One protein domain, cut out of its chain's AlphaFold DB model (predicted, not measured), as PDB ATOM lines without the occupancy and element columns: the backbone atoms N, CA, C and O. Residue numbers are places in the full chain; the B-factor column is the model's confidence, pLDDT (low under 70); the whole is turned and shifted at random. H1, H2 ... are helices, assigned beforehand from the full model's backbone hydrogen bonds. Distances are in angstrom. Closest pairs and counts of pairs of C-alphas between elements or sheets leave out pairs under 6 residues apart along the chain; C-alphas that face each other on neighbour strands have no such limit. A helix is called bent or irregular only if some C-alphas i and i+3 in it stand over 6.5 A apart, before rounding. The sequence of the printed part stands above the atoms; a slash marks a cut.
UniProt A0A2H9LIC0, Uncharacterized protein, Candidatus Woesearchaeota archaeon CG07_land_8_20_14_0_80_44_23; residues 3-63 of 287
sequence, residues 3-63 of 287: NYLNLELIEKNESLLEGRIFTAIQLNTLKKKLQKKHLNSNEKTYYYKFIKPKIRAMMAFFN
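Overview. This is residues 3 to 63 of the 287 residues of an uncharacterized protein of Candidatus Woesearchaeota archaeon CG07_land_8_20_14_0_80_44_23 (UniProt A0A2H9LIC0). A long helix, H4, bent but nearly straight, makes one side, and H3 lies across its first arm, H4a; the short H1 and H2 sit on the far side of H3 from H4a. The printed part has 61 residues, all helix by class, in order H1, H2, H3, H4. It is compact, with radius of gyration of the C-alphas 11.0 A and spans 31 by 24 by 21 A.

Along the chain. Find C-alpha 7 at (9.431, 13.358, 48.204), where H1, residues 7 to 12, begins. Next come H2, residues 14 to 17, and H3, residues 24 to 34, 15.3 A long. H4, residues 41 to 61, was assigned as one helix by its hydrogen bonds but is bent: C-alphas 49 and 52 are 6.7 A apart. Its arms are H4a, residues 41 to 49, 12.0 A, and H4b, residues 52 to 61, 14.2 A, ending at C-alpha 61 (15.625, 13.777, 28.902).

Arrangement. H1 and H3 only just touch, with 3 pairs of C-alphas within 8 A, closest Leu 7 and Leu 34 at 6.1 A. H3 touches H4a about perpendicular, at 90 degrees, closest C-alphas Thr 29 and Glu 43, 6.0 A. H4a and H4b stand at a shallow tilt of 26 degrees. H2 and H3 are close but not clearly touching, closest C-alphas Leu 17 and Leu 27, 7.7 A. H3 and H4b are apart. In H1, H3, H4a and H4b every O i to N i+4 pair is within hydrogen-bond range; H2 is too short for one.

Size, cuts and confidence. The C-alphas of Asn 40 and Asn 63, the two farthest apart, are 31.7 A apart. The printed part has no cut and no long link. Residues 3 to 4 and 63 are under pLDDT 70.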
ATOM      1  N   ASN A   3      19.381  15.240  45.276       67.62
ATOM      2  CA  ASN A   3      19.106  16.647  45.572       67.62
ATOM      3  C   ASN A   3      18.067  17.328  44.652       67.62
ATOM      4  O   ASN A   3      17.632  18.434  44.959       67.62
ATOM      5  N   TYR A   4      17.713  16.711  43.523       69.88
ATOM      6  CA  TYR A   4      16.767  17.242  42.532       69.88
ATOM      7  C   TYR A   4      15.374  16.624  42.654       69.88
ATOM      8  O   TYR A   4      14.444  17.054  41.979       69.88
ATOM      9  N   LEU A   5      15.226  15.602  43.499       76.69
ATOM     10  CA  LEU A   5      13.964  14.914  43.724       76.69
ATOM     11  C   LEU A   5      13.423  15.304  45.099       76.69
ATOM     12  O   LEU A   5      14.088  15.105  46.115       76.69
ATOM     13  N   ASN A   6      12.204  15.835  45.131       77.56
ATOM     14  CA  ASN A   6      11.458  16.060  46.365       77.56
ATOM     15  C   ASN A   6      10.479  14.895  46.578       77.56
ATOM     16  O   ASN A   6       9.796  14.486  45.639       77.56
ATOM     17  N   LEU A   7      10.401  14.378  47.806       85.12
ATOM     18  CA  LEU A   7       9.431  13.358  48.204       85.12
ATOM     19  C   LEU A   7       7.994  13.791  47.888       85.12
ATOM     20  O   LEU A   7       7.249  13.013  47.307       85.12
ATOM     21  N   GLU A   8       7.650  15.042  48.182       83.19
ATOM     22  CA  GLU A   8       6.315  15.599  47.939       83.19
ATOM     23  C   GLU A   8       5.948  15.568  46.446       83.19
ATOM     24  O   GLU A   8       4.826  15.236  46.070       83.19
ATOM     25  N   LEU A   9       6.921  15.835  45.568       82.94
ATOM     26  CA  LEU A   9       6.731  15.757  44.119       82.94
ATOM     27  C   LEU A   9       6.483  14.311  43.665       82.94
ATOM     28  O   LEU A   9       5.650  14.078  42.790       82.94
ATOM     29  N   ILE A  10       7.207  13.350  44.247       87.81
ATOM     30  CA  ILE A  10       7.036  11.924  43.952       87.81
ATOM     31  C   ILE A  10       5.671  11.429  44.438       87.81
ATOM     32  O   ILE A  10       5.014  10.692  43.713       87.81
ATOM     33  N   GLU A  11       5.232  11.846  45.626       88.75
ATOM     34  CA  GLU A  11       3.926  11.488  46.194       88.75
ATOM     35  C   GLU A  11       2.776  12.098  45.385       88.75
ATOM     36  O   GLU A  11       1.856  11.386  44.993       88.75
ATOM     37  N   LYS A  12       2.868  13.382  45.020       89.44
ATOM     38  CA  LYS A  12       1.859  14.059  44.191       89.44
ATOM     39  C   LYS A  12       1.660  13.403  42.819       89.44
ATOM     40  O   LYS A  12       0.562  13.452  42.275       89.44
ATOM     41  N   ASN A  13       2.715  12.822  42.245       88.75
ATOM     42  CA  ASN A  13       2.694  12.227  40.904       88.75
ATOM     43  C   ASN A  13       2.755  10.693  40.924       88.75
ATOM     44  O   ASN A  13       3.051  10.076  39.901       88.75
ATOM     45  N   GLU A  14       2.495  10.064  42.069       88.94
ATOM     46  CA  GLU A  14       2.679   8.625  42.270       88.94
ATOM     47  C   GLU A  14       1.942   7.772  41.234       88.94
ATOM     48  O   GLU A  14       2.569   6.932  40.593       88.94
ATOM     49  N   SER A  15       0.662   8.056  40.985       88.38
ATOM     50  CA  SER A  15      -0.165   7.313  40.022       88.38
ATOM     51  C   SER A  15       0.336   7.397  38.577       88.38
ATOM     52  O   SER A  15       0.078   6.503  37.776       88.38
ATOM     53  N   LEU A  16       1.059   8.465  38.227       88.50
ATOM     54  CA  LEU A  16       1.670   8.633  36.908       88.50
ATOM     55  C   LEU A  16       3.030   7.941  36.819       88.50
ATOM     56  O   LEU A  16       3.422   7.487  35.745       88.50
ATOM     57  N   LEU A  17       3.770   7.897  37.926       88.75
ATOM     58  CA  LEU A  17       5.095   7.290  37.997       88.75
ATOM     59  C   LEU A  17       5.011   5.764  38.087       88.75
ATOM     60  O   LEU A  17       5.835   5.068  37.481       88.75
ATOM     61  N   GLU A  18       4.029   5.251  38.826       90.38
ATOM     62  CA  GLU A  18       3.773   3.828  38.990       90.38
ATOM     63  C   GLU A  18       3.231   3.202  37.696       90.38
ATOM     64  O   GLU A  18       2.381   3.755  37.004       90.38
ATOM     65  N   GLY A  19       3.784   2.055  37.309       81.44
ATOM     66  CA  GLY A  19       3.414   1.326  36.093       81.44
ATOM     67  C   GLY A  19       3.991   1.913  34.801       81.44
ATOM     68  O   GLY A  19       4.274   1.153  33.878       81.44
ATOM     69  N   ARG A  20       4.245   3.228  34.737       87.69
ATOM     70  CA  ARG A  20       4.824   3.881  33.545       87.69
ATOM     71  C   ARG A  20       6.340   4.002  33.592       87.69
ATOM     72  O   ARG A  20       7.010   3.755  32.594       87.69
ATOM     73  N   ILE A  21       6.891   4.391  34.743       88.56
ATOM     74  CA  ILE A  21       8.337   4.596  34.912       88.56
ATOM     75  C   ILE A  21       8.889   3.618  35.940       88.56
ATOM     76  O   ILE A  21       9.901   2.960  35.692       88.56
ATOM     77  N   PHE A  22       8.226   3.481  37.082       93.38
ATOM     78  CA  PHE A  22       8.646   2.622  38.183       93.38
ATOM     79  C   PHE A  22       7.586   1.559  38.468       93.38
ATOM     80  O   PHE A  22       6.395   1.794  38.312       93.38
ATOM     81  N   THR A  23       8.006   0.379  38.919       93.06
ATOM     82  CA  THR A  23       7.072  -0.560  39.561       93.06
ATOM     83  C   THR A  23       6.731  -0.078  40.975       93.06
ATOM     84  O   THR A  23       7.508   0.684  41.555       93.06
ATOM     85  N   ALA A  24       5.646  -0.580  41.574       91.44
ATOM     86  CA  ALA A  24       5.275  -0.301  42.968       91.44
ATOM     87  C   ALA A  24       6.464  -0.456  43.940       91.44
ATOM     88  O   ALA A  24       6.774   0.413  44.756       91.44
ATOM     89  N   ILE A  25       7.206  -1.562  43.796       92.00
ATOM     90  CA  ILE A  25       8.387  -1.883  44.613       92.00
ATOM     91  C   ILE A  25       9.503  -0.854  44.392       92.00
ATOM     92  O   ILE A  25      10.146  -0.410  45.348       92.00
ATOM     93  N   GLN A  26       9.741  -0.459  43.138       93.56
ATOM     94  CA  GLN A  26      10.749   0.544  42.801       93.56
ATOM     95  C   GLN A  26      10.377   1.916  43.371       93.56
ATOM     96  O   GLN A  26      11.232   2.586  43.949       93.56
ATOM     97  N   LEU A  27       9.110   2.314  43.269       93.12
ATOM     98  CA  LEU A  27       8.638   3.596  43.776       93.12
ATOM     99  C   LEU A  27       8.723   3.659  45.307       93.12
ATOM    100  O   LEU A  27       9.271   4.615  45.854       93.12
ATOM    101  N   ASN A  28       8.319   2.592  45.999       92.69
ATOM    102  CA  ASN A  28       8.479   2.476  47.449       92.69
ATOM    103  C   ASN A  28       9.949   2.511  47.886       92.69
ATOM    104  O   ASN A  28      10.300   3.186  48.856       92.69
ATOM    105  N   THR A  29      10.834   1.838  47.146       94.25
ATOM    106  CA  THR A  29      12.283   1.879  47.402       94.25
ATOM    107  C   THR A  29      12.840   3.295  47.217       94.25
ATOM    108  O   THR A  29      13.638   3.759  48.036       94.25
ATOM    109  N   LEU A  30      12.399   4.016  46.179       92.69
ATOM    110  CA  LEU A  30      12.778   5.410  45.940       92.69
ATOM    111  C   LEU A  30      12.293   6.328  47.069       92.69
ATOM    112  O   LEU A  30      13.093   7.090  47.611       92.69
ATOM    113  N   LYS A  31      11.026   6.221  47.482       92.75
ATOM    114  CA  LYS A  31      10.469   6.989  48.606       92.75
ATOM    115  C   LYS A  31      11.235   6.734  49.902       92.75
ATOM    116  O   LYS A  31      11.658   7.689  50.551       92.75
ATOM    117  N   LYS A  32      11.512   5.466  50.246       93.31
ATOM    118  CA  LYS A  32      12.357   5.114  51.404       93.31
ATOM    119  C   LYS A  32      13.723   5.796  51.329       93.31
ATOM    120  O   LYS A  32      14.190   6.346  52.327       93.31
ATOM    121  N   LYS A  33      14.345   5.800  50.146       90.12
ATOM    122  CA  LYS A  33      15.637   6.453  49.927       90.12
ATOM    123  C   LYS A  33      15.562   7.973  50.117       90.12
ATOM    124  O   LYS A  33      16.412   8.516  50.820       90.12
ATOM    125  N   LEU A  34      14.552   8.646  49.554       88.62
ATOM    126  CA  LEU A  34      14.336  10.096  49.705       88.62
ATOM    127  C   LEU A  34      14.026  10.490  51.156       88.62
ATOM    128  O   LEU A  34      14.510  11.510  51.640       88.62
ATOM    129  N   GLN A  35      13.322   9.627  51.889       88.44
ATOM    130  CA  GLN A  35      13.094   9.742  53.335       88.44
ATOM    131  C   GLN A  35      14.354   9.461  54.177       88.44
ATOM    132  O   GLN A  35      14.290   9.493  55.405       88.44
ATOM    133  N   LYS A  36      15.503   9.171  53.548       85.38
ATOM    134  CA  LYS A  36      16.770   8.810  54.206       85.38
ATOM    135  C   LYS A  36      16.653   7.563  55.108       85.38
ATOM    136  O   LYS A  36      17.457   7.396  56.023       85.38
ATOM    137  N   LYS A  37      15.687   6.671  54.844       89.44
ATOM    138  CA  LYS A  37      15.547   5.379  55.540       89.44
ATOM    139  C   LYS A  37      16.584   4.376  55.028       89.44
ATOM    140  O   LYS A  37      17.033   4.449  53.882       89.44
ATOM    141  N   HIS A  38      16.968   3.427  55.882       91.38
ATOM    142  CA  HIS A  38      17.892   2.363  55.499       91.38
ATOM    143  C   HIS A  38      17.244   1.434  54.458       91.38
ATOM    144  O   HIS A  38      16.093   1.033  54.617       91.38
ATOM    145  N   LEU A  39      17.999   1.088  53.412       93.81
ATOM    146  CA  LEU A  39      17.589   0.126  52.387       93.81
ATOM    147  C   LEU A  39      18.199  -1.249  52.689       93.81
ATOM    148  O   LEU A  39      19.406  -1.347  52.929       93.81
ATOM    149  N   ASN A  40      17.398  -2.311  52.639       93.94
ATOM    150  CA  ASN A  40      17.896  -3.687  52.720       93.94
ATOM    151  C   ASN A  40      18.699  -4.082  51.457       93.94
ATOM    152  O   ASN A  40      18.826  -3.303  50.511       93.94
ATOM    153  N   SER A  41      19.290  -5.282  51.438       93.69
ATOM    154  CA  SER A  41      20.153  -5.724  50.324       93.69
ATOM    155  C   SER A  41      19.425  -5.740  48.968       93.69
ATOM    156  O   SER A  41      19.940  -5.236  47.962       93.69
ATOM    157  N   ASN A  42      18.184  -6.230  48.953       91.69
ATOM    158  CA  ASN A  42      17.359  -6.288  47.746       91.69
ATOM    159  C   ASN A  42      16.974  -4.879  47.282       91.69
ATOM    160  O   ASN A  42      17.118  -4.551  46.109       91.69
ATOM    161  N   GLU A  43      16.571  -4.009  48.205       94.50
ATOM    162  CA  GLU A  43      16.245  -2.605  47.939       94.50
ATOM    163  C   GLU A  43      17.455  -1.819  47.415       94.50
ATOM    164  O   GLU A  43      17.320  -1.036  46.476       94.50
ATOM    165  N   LYS A  44      18.662  -2.050  47.952       93.06
ATOM    166  CA  LYS A  44      19.905  -1.466  47.415       93.06
ATOM    167  C   LYS A  44      20.140  -1.914  45.976       93.06
ATOM    168  O   LYS A  44      20.442  -1.078  45.124       93.06
ATOM    169  N   THR A  45      19.965  -3.204  45.700       92.25
ATOM    170  CA  THR A  45      20.089  -3.756  44.346       92.25
ATOM    171  C   THR A  45      19.076  -3.110  43.406       92.25
ATOM    172  O   THR A  45      19.462  -2.610  42.348       92.25
ATOM    173  N   TYR A  46      17.806  -3.015  43.820       91.88
ATOM    174  CA  TYR A  46      16.776  -2.330  43.045       91.88
ATOM    175  C   TYR A  46      17.138  -0.874  42.767       91.88
ATOM    176  O   TYR A  46      17.039  -0.406  41.628       91.88
ATOM    177  N   TYR A  47      17.610  -0.177  43.798       93.75
ATOM    178  CA  TYR A  47      17.972   1.222  43.707       93.75
ATOM    179  C   TYR A  47      19.096   1.467  42.708       93.75
ATOM    180  O   TYR A  47      18.931   2.246  41.773       93.75
ATOM    181  N   TYR A  48      20.233   0.792  42.865       91.75
ATOM    182  CA  TYR A  48      21.398   1.068  42.032       91.75
ATOM    183  C   TYR A  48      21.286   0.496  40.618       91.75
ATOM    184  O   TYR A  48      21.777   1.136  39.690       91.75
ATOM    185  N   LYS A  49      20.638  -0.664  40.442       93.31
ATOM    186  CA  LYS A  49      20.555  -1.346  39.142       93.31
ATOM    187  C   LYS A  49      19.404  -0.849  38.268       93.31
ATOM    188  O   LYS A  49      19.559  -0.823  37.054       93.31
ATOM    189  N   PHE A  50      18.272  -0.446  38.855       93.31
ATOM    190  CA  PHE A  50      17.068  -0.109  38.082       93.31
ATOM    191  C   PHE A  50      16.565   1.315  38.317       93.31
ATOM    192  O   PHE A  50      16.282   2.025  37.357       93.31
ATOM    193  N   ILE A  51      16.470   1.768  39.570       93.12
ATOM    194  CA  ILE A  51      15.873   3.078  39.884       93.12
ATOM    195  C   ILE A  51      16.812   4.216  39.476       93.12
ATOM    196  O   ILE A  51      16.418   5.129  38.756       93.12
ATOM    197  N   LYS A  52      18.075   4.159  39.907       89.62
ATOM    198  CA  LYS A  52      19.072   5.207  39.666       89.62
ATOM    199  C   LYS A  52      19.328   5.448  38.169       89.62
ATOM    200  O   LYS A  52      19.367   6.615  37.787       89.62
ATOM    201  N   PRO A  53      19.447   4.422  37.300       89.81
ATOM    202  CA  PRO A  53      19.537   4.636  35.855       89.81
ATOM    203  C   PRO A  53      18.294   5.300  35.252       89.81
ATOM    204  O   PRO A  53      18.443   6.206  34.440       89.81
ATOM    205  N   LYS A  54      17.080   4.921  35.682       90.88
ATOM    206  CA  LYS A  54      15.838   5.564  35.219       90.88
ATOM    207  C   LYS A  54      15.793   7.042  35.597       90.88
ATOM    208  O   LYS A  54      15.502   7.877  34.753       90.88
ATOM    209  N   ILE A  55      16.164   7.370  36.834       87.81
ATOM    210  CA  ILE A  55      16.260   8.763  37.291       87.81
ATOM    211  C   ILE A  55      17.278   9.546  36.449       87.81
ATOM    212  O   ILE A  55      16.980  10.662  36.036       87.81
ATOM    213  N   ARG A  56      18.448   8.961  36.149       83.25
ATOM    214  CA  ARG A  56      19.442   9.582  35.252       83.25
ATOM    215  C   ARG A  56      18.871   9.856  33.869       83.25
ATOM    216  O   ARG A  56      19.040  10.956  33.360       83.25
ATOM    217  N   ALA A  57      18.202   8.866  33.285       83.19
ATOM    218  CA  ALA A  57      17.592   8.997  31.971       83.19
ATOM    219  C   ALA A  57      16.520  10.094  31.962       83.19
ATOM    220  O   ALA A  57      16.513  10.918  31.056       83.19
ATOM    221  N   MET A  58      15.678  10.165  32.999       83.50
ATOM    222  CA  MET A  58      14.700  11.245  33.150       83.50
ATOM    223  C   MET A  58      15.382  12.614  33.232       83.50
ATOM    224  O   MET A  58      14.996  13.527  32.514       83.50
ATOM    225  N   MET A  59      16.414  12.766  34.066       78.50
ATOM    226  CA  MET A  59      17.137  14.038  34.195       78.50
ATOM    227  C   MET A  59      17.772  14.471  32.873       78.50
ATOM    228  O   MET A  59      17.617  15.624  32.481       78.50
ATOM    229  N   ALA A  60      18.407  13.541  32.156       75.38
ATOM    230  CA  ALA A  60      18.965  13.801  30.833       75.38
ATOM    231  C   ALA A  60      17.879  14.194  29.818       75.38
ATOM    232  O   ALA A  60      18.055  15.156  29.080       75.38
ATOM    233  N   PHE A  61      16.737  13.498  29.815       77.44
ATOM    234  CA  PHE A  61      15.625  13.777  28.902       77.44
ATOM    235  C   PHE A  61      15.025  15.173  29.113       77.44
ATOM    236  O   PHE A  61      14.680  15.854  28.153       77.44
ATOM    237  N   PHE A  62      14.935  15.625  30.365       71.25
ATOM    238  CA  PHE A  62      14.416  16.950  30.705       71.25
ATOM    239  C   PHE A  62      15.480  18.060  30.680       71.25
ATOM    240  O   PHE A  62      15.195  19.166  31.136       71.25
ATOM    241  N   ASN A  63      16.699  17.791  30.188       62.06
ATOM    242  CA  ASN A  63      17.835  18.723  30.263       62.06
ATOM    243  C   ASN A  63      18.069  19.280  31.682       62.06
ATOM    244  O   ASN A  63      18.557  20.397  31.868       62.06
TER     245      ASN A  63